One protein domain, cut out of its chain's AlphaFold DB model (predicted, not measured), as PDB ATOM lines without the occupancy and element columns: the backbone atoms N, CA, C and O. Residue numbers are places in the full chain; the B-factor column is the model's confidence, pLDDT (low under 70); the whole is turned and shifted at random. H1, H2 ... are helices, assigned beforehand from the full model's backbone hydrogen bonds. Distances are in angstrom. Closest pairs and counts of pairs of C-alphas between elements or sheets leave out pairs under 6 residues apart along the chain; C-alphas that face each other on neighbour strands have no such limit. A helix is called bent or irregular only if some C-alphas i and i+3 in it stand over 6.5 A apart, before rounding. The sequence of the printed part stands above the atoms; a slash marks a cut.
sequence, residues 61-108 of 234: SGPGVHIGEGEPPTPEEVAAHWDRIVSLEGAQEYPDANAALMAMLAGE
ATOM      1  N   SER A  61      66.659 111.289  90.622       89.06
ATOM      2  CA  SER A  61      65.577 111.031  89.682       89.06
ATOM      3  C   SER A  61      64.303 111.678  90.208       89.06
ATOM      4  O   SER A  61      63.997 111.572  91.397       89.06
ATOM      5  N   GLY A  62      63.569 112.349  89.321       89.94
ATOM      6  CA  GLY A  62      62.224 112.838  89.618       89.94
ATOM      7  C   GLY A  62      61.235 111.690  89.871       89.94
ATOM      8  O   GLY A  62      61.537 110.537  89.551       89.94
ATOM      9  N   PRO A  63      60.047 111.991  90.419       86.44
ATOM     10  CA  PRO A  63      59.027 110.984  90.728       86.44
ATOM     11  C   PRO A  63      58.450 110.289  89.483       86.44
ATOM     12  O   PRO A  63      57.904 109.194  89.587       86.44
ATOM     13  N   GLY A  64      58.576 110.907  88.304       88.56
ATOM     14  CA  GLY A  64      58.007 110.393  87.061       88.56
ATOM     15  C   GLY A  64      56.479 110.481  87.018       88.56
ATOM     16  O   GLY A  64      55.831 111.098  87.863       88.56
ATOM     17  N   VAL A  65      55.895 109.884  85.982       89.50
ATOM     18  CA  VAL A  65      54.445 109.813  85.777       89.50
ATOM     19  C   VAL A  65      54.106 108.496  85.089       89.50
ATOM     20  O   VAL A  65      54.806 108.073  84.170       89.50
ATOM     21  N   HIS A  66      53.028 107.853  85.535       88.56
ATOM     22  CA  HIS A  66      52.471 106.689  84.859       88.56
ATOM     23  C   HIS A  66      51.583 107.153  83.699       88.56
ATOM     24  O   HIS A  66      50.660 107.939  83.898       88.56
ATOM     25  N   ILE A  67      51.882 106.682  82.488       90.75
ATOM     26  CA  ILE A  67      51.143 106.992  81.257       90.75
ATOM     27  C   ILE A  67      50.876 105.667  80.534       90.75
ATOM     28  O   ILE A  67      51.744 104.794  80.528       90.75
ATOM     29  N   GLY A  68      49.695 105.522  79.933       83.12
ATOM     30  CA  GLY A  68      49.351 104.385  79.072       83.12
ATOM     31  C   GLY A  68      48.433 103.329  79.692       83.12
ATOM     32  O   GLY A  68      48.043 102.415  78.988       83.12
ATOM     33  N   GLU A  69      48.049 103.429  80.973       79.94
ATOM     34  CA  GLU A  69      47.027 102.570  81.628       79.94
ATOM     35  C   GLU A  69      47.080 101.057  81.280       79.94
ATOM     36  O   GLU A  69      46.056 100.385  81.180       79.94
ATOM     37  N   GLY A  70      48.280 100.486  81.120       80.06
ATOM     38  CA  GLY A  70      48.478  99.066  80.783       80.06
ATOM     39  C   GLY A  70      48.749  98.772  79.301       80.06
ATOM     40  O   GLY A  70      49.131  97.650  78.973       80.06
ATOM     41  N   GLU A  71      48.646  99.772  78.430       89.44
ATOM     42  CA  GLU A  71      49.110  99.759  77.042       89.44
ATOM     43  C   GLU A  71      50.283 100.746  76.837       89.44
ATOM     44  O   GLU A  71      50.484 101.668  77.632       89.44
ATOM     45  N   PRO A  72      51.126 100.566  75.802       94.06
ATOM     46  CA  PRO A  72      52.182 101.529  75.498       94.06
ATOM     47  C   PRO A  72      51.597 102.899  75.100       94.06
ATOM     48  O   PRO A  72      50.787 102.946  74.174       94.06
ATOM     49  N   PRO A  73      52.024 104.015  75.725       95.00
ATOM     50  CA  PRO A  73      51.528 105.338  75.366       95.00
ATOM     51  C   PRO A  73      52.032 105.780  73.988       95.00
ATOM     52  O   PRO A  73      53.136 105.434  73.554       95.00
ATOM     53  N   THR A  74      51.238 106.605  73.318       96.62
ATOM     54  CA  THR A  74      51.619 107.281  72.076       96.62
ATOM     55  C   THR A  74      52.649 108.392  72.334       96.62
ATOM     56  O   THR A  74      52.709 108.952  73.435       96.62
ATOM     57  N   PRO A  75      53.468 108.771  71.332       97.25
ATOM     58  CA  PRO A  75      54.375 109.913  71.452       97.25
ATOM     59  C   PRO A  75      53.665 111.217  71.843       97.25
ATOM     60  O   PRO A  75      54.206 112.011  72.610       97.25
ATOM     61  N   GLU A  76      52.446 111.428  71.346       97.06
ATOM     62  CA  GLU A  76      51.618 112.593  71.648       97.06
ATOM     63  C   GLU A  76      51.190 112.620  73.122       97.06
ATOM     64  O   GLU A  76      51.236 113.676  73.753       97.06
ATOM     65  N   GLU A  77      50.839 111.469  73.702       94.88
ATOM     66  CA  GLU A  77      50.525 111.354  75.131       94.88
ATOM     67  C   GLU A  77      51.750 111.604  76.011       94.88
ATOM     68  O   GLU A  77      51.641 112.281  77.035       94.88
ATOM     69  N   VAL A  78      52.927 111.119  75.605       96.31
ATOM     70  CA  VAL A  78      54.192 111.429  76.288       96.31
ATOM     71  C   VAL A  78      54.468 112.933  76.238       96.31
ATOM     72  O   VAL A  78      54.773 113.539  77.266       96.31
ATOM     73  N   ALA A  79      54.309 113.558  75.067       97.44
ATOM     74  CA  ALA A  79      54.509 114.995  74.892       97.44
ATOM     75  C   ALA A  79      53.528 115.827  75.735       97.44
ATOM     76  O   ALA A  79      53.932 116.821  76.336       97.44
ATOM     77  N   ALA A  80      52.268 115.397  75.846       96.81
ATOM     78  CA  ALA A  80      51.259 116.062  76.670       96.81
ATOM     79  C   ALA A  80      51.599 116.061  78.176       96.81
ATOM     80  O   ALA A  80      51.126 116.927  78.910       96.81
ATOM     81  N   HIS A  81      52.435 115.125  78.634       95.50
ATOM     82  CA  HIS A  81      52.854 114.997  80.034       95.50
ATOM     83  C   HIS A  81      54.303 115.439  80.281       95.50
ATOM     84  O   HIS A  81      54.826 115.226  81.379       95.50
ATOM     85  N   TRP A  82      54.954 116.064  79.295       96.38
ATOM     86  CA  TRP A  82      56.383 116.375  79.338       96.38
ATOM     87  C   TRP A  82      56.808 117.146  80.594       96.38
ATOM     88  O   TRP A  82      57.788 116.768  81.232       96.38
ATOM     89  N   ASP A  83      56.030 118.148  81.012       96.69
ATOM     90  CA  ASP A  83      56.328 118.954  82.205       96.69
ATOM     91  C   ASP A  83      56.411 118.107  83.486       96.69
ATOM     92  O   ASP A  83      57.253 118.354  84.348       96.69
ATOM     93  N   ARG A  84      55.578 117.063  83.602       93.94
ATOM     94  CA  ARG A  84      55.632 116.114  84.725       93.94
ATOM     95  C   ARG A  84      56.817 115.160  84.596       93.94
ATOM     96  O   ARG A  84      57.447 114.852  85.600       93.94
ATOM     97  N   ILE A  85      57.127 114.716  83.375       93.88
ATOM     98  CA  ILE A  85      58.239 113.795  83.087       93.88
ATOM     99  C   ILE A  85      59.586 114.422  83.462       93.88
ATOM    100  O   ILE A  85      60.433 113.748  84.044       93.88
ATOM    101  N   VAL A  86      59.791 115.705  83.147       95.81
ATOM    102  CA  VAL A  86      61.067 116.398  83.402       95.81
ATOM    103  C   VAL A  86      61.149 117.056  84.780       95.81
ATOM    104  O   VAL A  86      62.196 117.608  85.127       95.81
ATOM    105  N   SER A  87      60.071 117.023  85.566       95.00
ATOM    106  CA  SER A  87      60.060 117.636  86.892       95.00
ATOM    107  C   SER A  87      61.030 116.930  87.841       95.00
ATOM    108  O   SER A  87      61.023 115.708  87.990       95.00
ATOM    109  N   LEU A  88      61.841 117.734  88.529       94.56
ATOM    110  CA  LEU A  88      62.688 117.298  89.641       94.56
ATOM    111  C   LEU A  88      62.102 117.691  91.004       94.56
ATOM    112  O   LEU A  88      62.767 117.546  92.032       94.56
ATOM    113  N   GLU A  89      60.871 118.203  91.041       91.81
ATOM    114  CA  GLU A  89      60.183 118.453  92.304       91.81
ATOM    115  C   GLU A  89      59.923 117.118  93.014       91.81
ATOM    116  O   GLU A  89      59.339 116.197  92.446       91.81
ATOM    117  N   GLY A  90      60.422 116.988  94.246       86.88
ATOM    118  CA  GLY A  90      60.397 115.720  94.978       86.88
ATOM    119  C   GLY A  90      61.427 114.686  94.508       86.88
ATOM    120  O   GLY A  90      61.329 113.531  94.913       86.88
ATOM    121  N   ALA A  91      62.409 115.068  93.681       91.88
ATOM    122  CA  ALA A  91      63.446 114.149  93.221       91.88
ATOM    123  C   ALA A  91      64.251 113.547  94.380       91.88
ATOM    124  O   ALA A  91      64.594 114.226  95.353       91.88
ATOM    125  N   GLN A  92      64.596 112.269  94.238       88.44
ATOM    126  CA  GLN A  92      65.348 111.511  95.232       88.44
ATOM    127  C   GLN A  92      66.589 110.878  94.614       88.44
ATOM    128  O   GLN A  92      66.667 110.626  93.412       88.44
ATOM    129  N   GLU A  93      67.583 110.626  95.454       88.75
ATOM    130  CA  GLU A  93      68.758 109.851  95.078       88.75
ATOM    131  C   GLU A  93      68.517 108.374  95.360       88.75
ATOM    132  O   GLU A  93      68.034 108.013  96.435       88.75
ATOM    133  N   TYR A  94      68.949 107.526  94.432       84.38
ATOM    134  CA  TYR A  94      68.901 106.084  94.605       84.38
ATOM    135  C   TYR A  94      70.313 105.519  94.781       84.38
ATOM    136  O   TYR A  94      71.202 105.846  93.991       84.38
ATOM    137  N   PRO A  95      70.545 104.677  95.807       77.75
ATOM    138  CA  PRO A  95      71.862 104.100  96.066       77.75
ATOM    139  C   PRO A  95      72.286 103.087  94.993       77.75
ATOM    140  O   PRO A  95      73.480 102.852  94.818       77.75
ATOM    141  N   ASP A  96      71.325 102.502  94.277       80.00
ATOM    142  CA  ASP A  96      71.550 101.519  93.226       80.00
ATOM    143  C   ASP A  96      70.371 101.460  92.234       80.00
ATOM    144  O   ASP A  96      69.328 102.098  92.412       80.00
ATOM    145  N   ALA A  97      70.557 100.687  91.162       79.62
ATOM    146  CA  ALA A  97      69.556 100.512  90.113       79.62
ATOM    147  C   ALA A  97      68.294  99.774  90.594       79.62
ATOM    148  O   ALA A  97      67.217 100.006  90.049       79.62
ATOM    149  N   ASN A  98      68.399  98.918  91.614       76.81
ATOM    150  CA  ASN A  98      67.255  98.170  92.129       76.81
ATOM    151  C   ASN A  98      66.331  99.095  92.926       76.81
ATOM    152  O   ASN A  98      65.122  99.047  92.734       76.81
ATOM    153  N   ALA A  99      66.888  99.970  93.766       80.12
ATOM    154  CA  ALA A  99      66.135 100.998  94.478       80.12
ATOM    155  C   ALA A  99      65.424 101.945  93.499       80.12
ATOM    156  O   ALA A  99      64.242 102.234  93.677       80.12
ATOM    157  N   ALA A 100      66.110 102.354  92.427       84.50
ATOM    158  CA  ALA A 100      65.512 103.169  91.372       84.50
ATOM    159  C   ALA A 100      64.361 102.443  90.650       84.50
ATOM    160  O   ALA A 100      63.302 103.029  90.430       84.50
ATOM    161  N   LEU A 101      64.543 101.162  90.312       83.81
ATOM    162  CA  LEU A 101      63.510 100.349  89.667       83.81
ATOM    163  C   LEU A 101      62.299 100.130  90.582       83.81
ATOM    164  O   LEU A 101      61.164 100.230  90.126       83.81
ATOM    165  N   MET A 102      62.520  99.855  91.867       80.75
ATOM    166  CA  MET A 102      61.430  99.668  92.828       80.75
ATOM    167  C   MET A 102      60.615 100.948  93.006       80.75
ATOM    168  O   MET A 102      59.390 100.887  92.970       80.75
ATOM    169  N   ALA A 103      61.274 102.103  93.125       82.38
ATOM    170  CA  ALA A 103      60.585 103.388  93.204       82.38
ATOM    171  C   ALA A 103      59.755 103.680  91.942       82.38
ATOM    172  O   ALA A 103      58.636 104.177  92.041       82.38
ATOM    173  N   MET A 104      60.265 103.310  90.764       83.75
ATOM    174  CA  MET A 104      59.524 103.411  89.504       83.75
ATOM    175  C   MET A 104      58.278 102.510  89.494       83.75
ATOM    176  O   MET A 104      57.206 102.960  89.099       83.75
ATOM    177  N   LEU A 105      58.400 101.254  89.936       81.56
ATOM    178  CA  LEU A 105      57.292 100.289  89.970       81.56
ATOM    179  C   LEU A 105      56.240 100.608  91.041       81.56
ATOM    180  O   LEU A 105      55.085 100.223  90.891       81.56
ATOM    181  N   ALA A 106      56.630 101.288  92.118       73.00
ATOM    182  CA  ALA A 106      55.751 101.624  93.235       73.00
ATOM    183  C   ALA A 106      54.839 102.843  92.982       73.00
ATOM    184  O   ALA A 106      54.120 103.249  93.895       73.00
ATOM    185  N   GLY A 107      54.891 103.476  91.804       62.03
ATOM    186  CA  GLY A 107      54.404 104.849  91.638       62.03
ATOM    187  C   GLY A 107      52.951 105.145  92.048       62.03
ATOM    188  O   GLY A 107      52.060 104.304  92.010       62.03
ATOM    189  N   GLU A 108      52.757 106.414  92.432       50.75
ATOM    190  CA  GLU A 108      51.508 107.091  92.836       50.75
ATOM    191  C   GLU A 108      50.706 106.515  94.031       50.75
ATOM    192  O   GLU A 108      49.546 106.884  94.203       50.75
TER     193      GLU A 108
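Overview. This is residues 61 to 108 of the 234 residues of the protein "Short-chain dehydrogenase" of Thermoflexia bacterium (UniProt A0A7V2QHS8). Little regular structure: a mostly irregular chain in an open sweep, with H3 at one end, the short helices H1 and H2 toward the other, and the unnamed residues 61 to 74 running through the middle and out to a loop. Residues 69 to 76 stick out. The printed part has 48 residues and three named helices, H1, H2 and H3 in chain order, with no named strand; the class is all helix, though under half of the residues are in them. It is only just loose, close to compact, with a radius of gyration of the C-alphas of 11.6 A, and spans 33 by 22 by 16 A.

Along the chain. H3, residues 97 to 105, is 12.3 A long and ends at C-alpha 105 (57.292, 100.289, 89.970). H2 is residues 82 to 85. H1, residues 75 to 80, begins at C-alpha 75 (54.375, 109.913, 71.452).

Arrangement. H3 is apart from H1 and H2, with no C-alpha within 8 A. H1 and H2 meet only through their tight link, His 81. In H1 and H3 every O i to N i+4 pair is within hydrogen-bond range; H2 is too short for one.

Size, cuts and confidence. The C-alphas farthest apart, of Glu 76 and Pro 95, are 32.8 A apart. The printed part has no cut. The H2 to H3 link, 11 residues, is long. Residues 107 to 108 have pLDDT under 70.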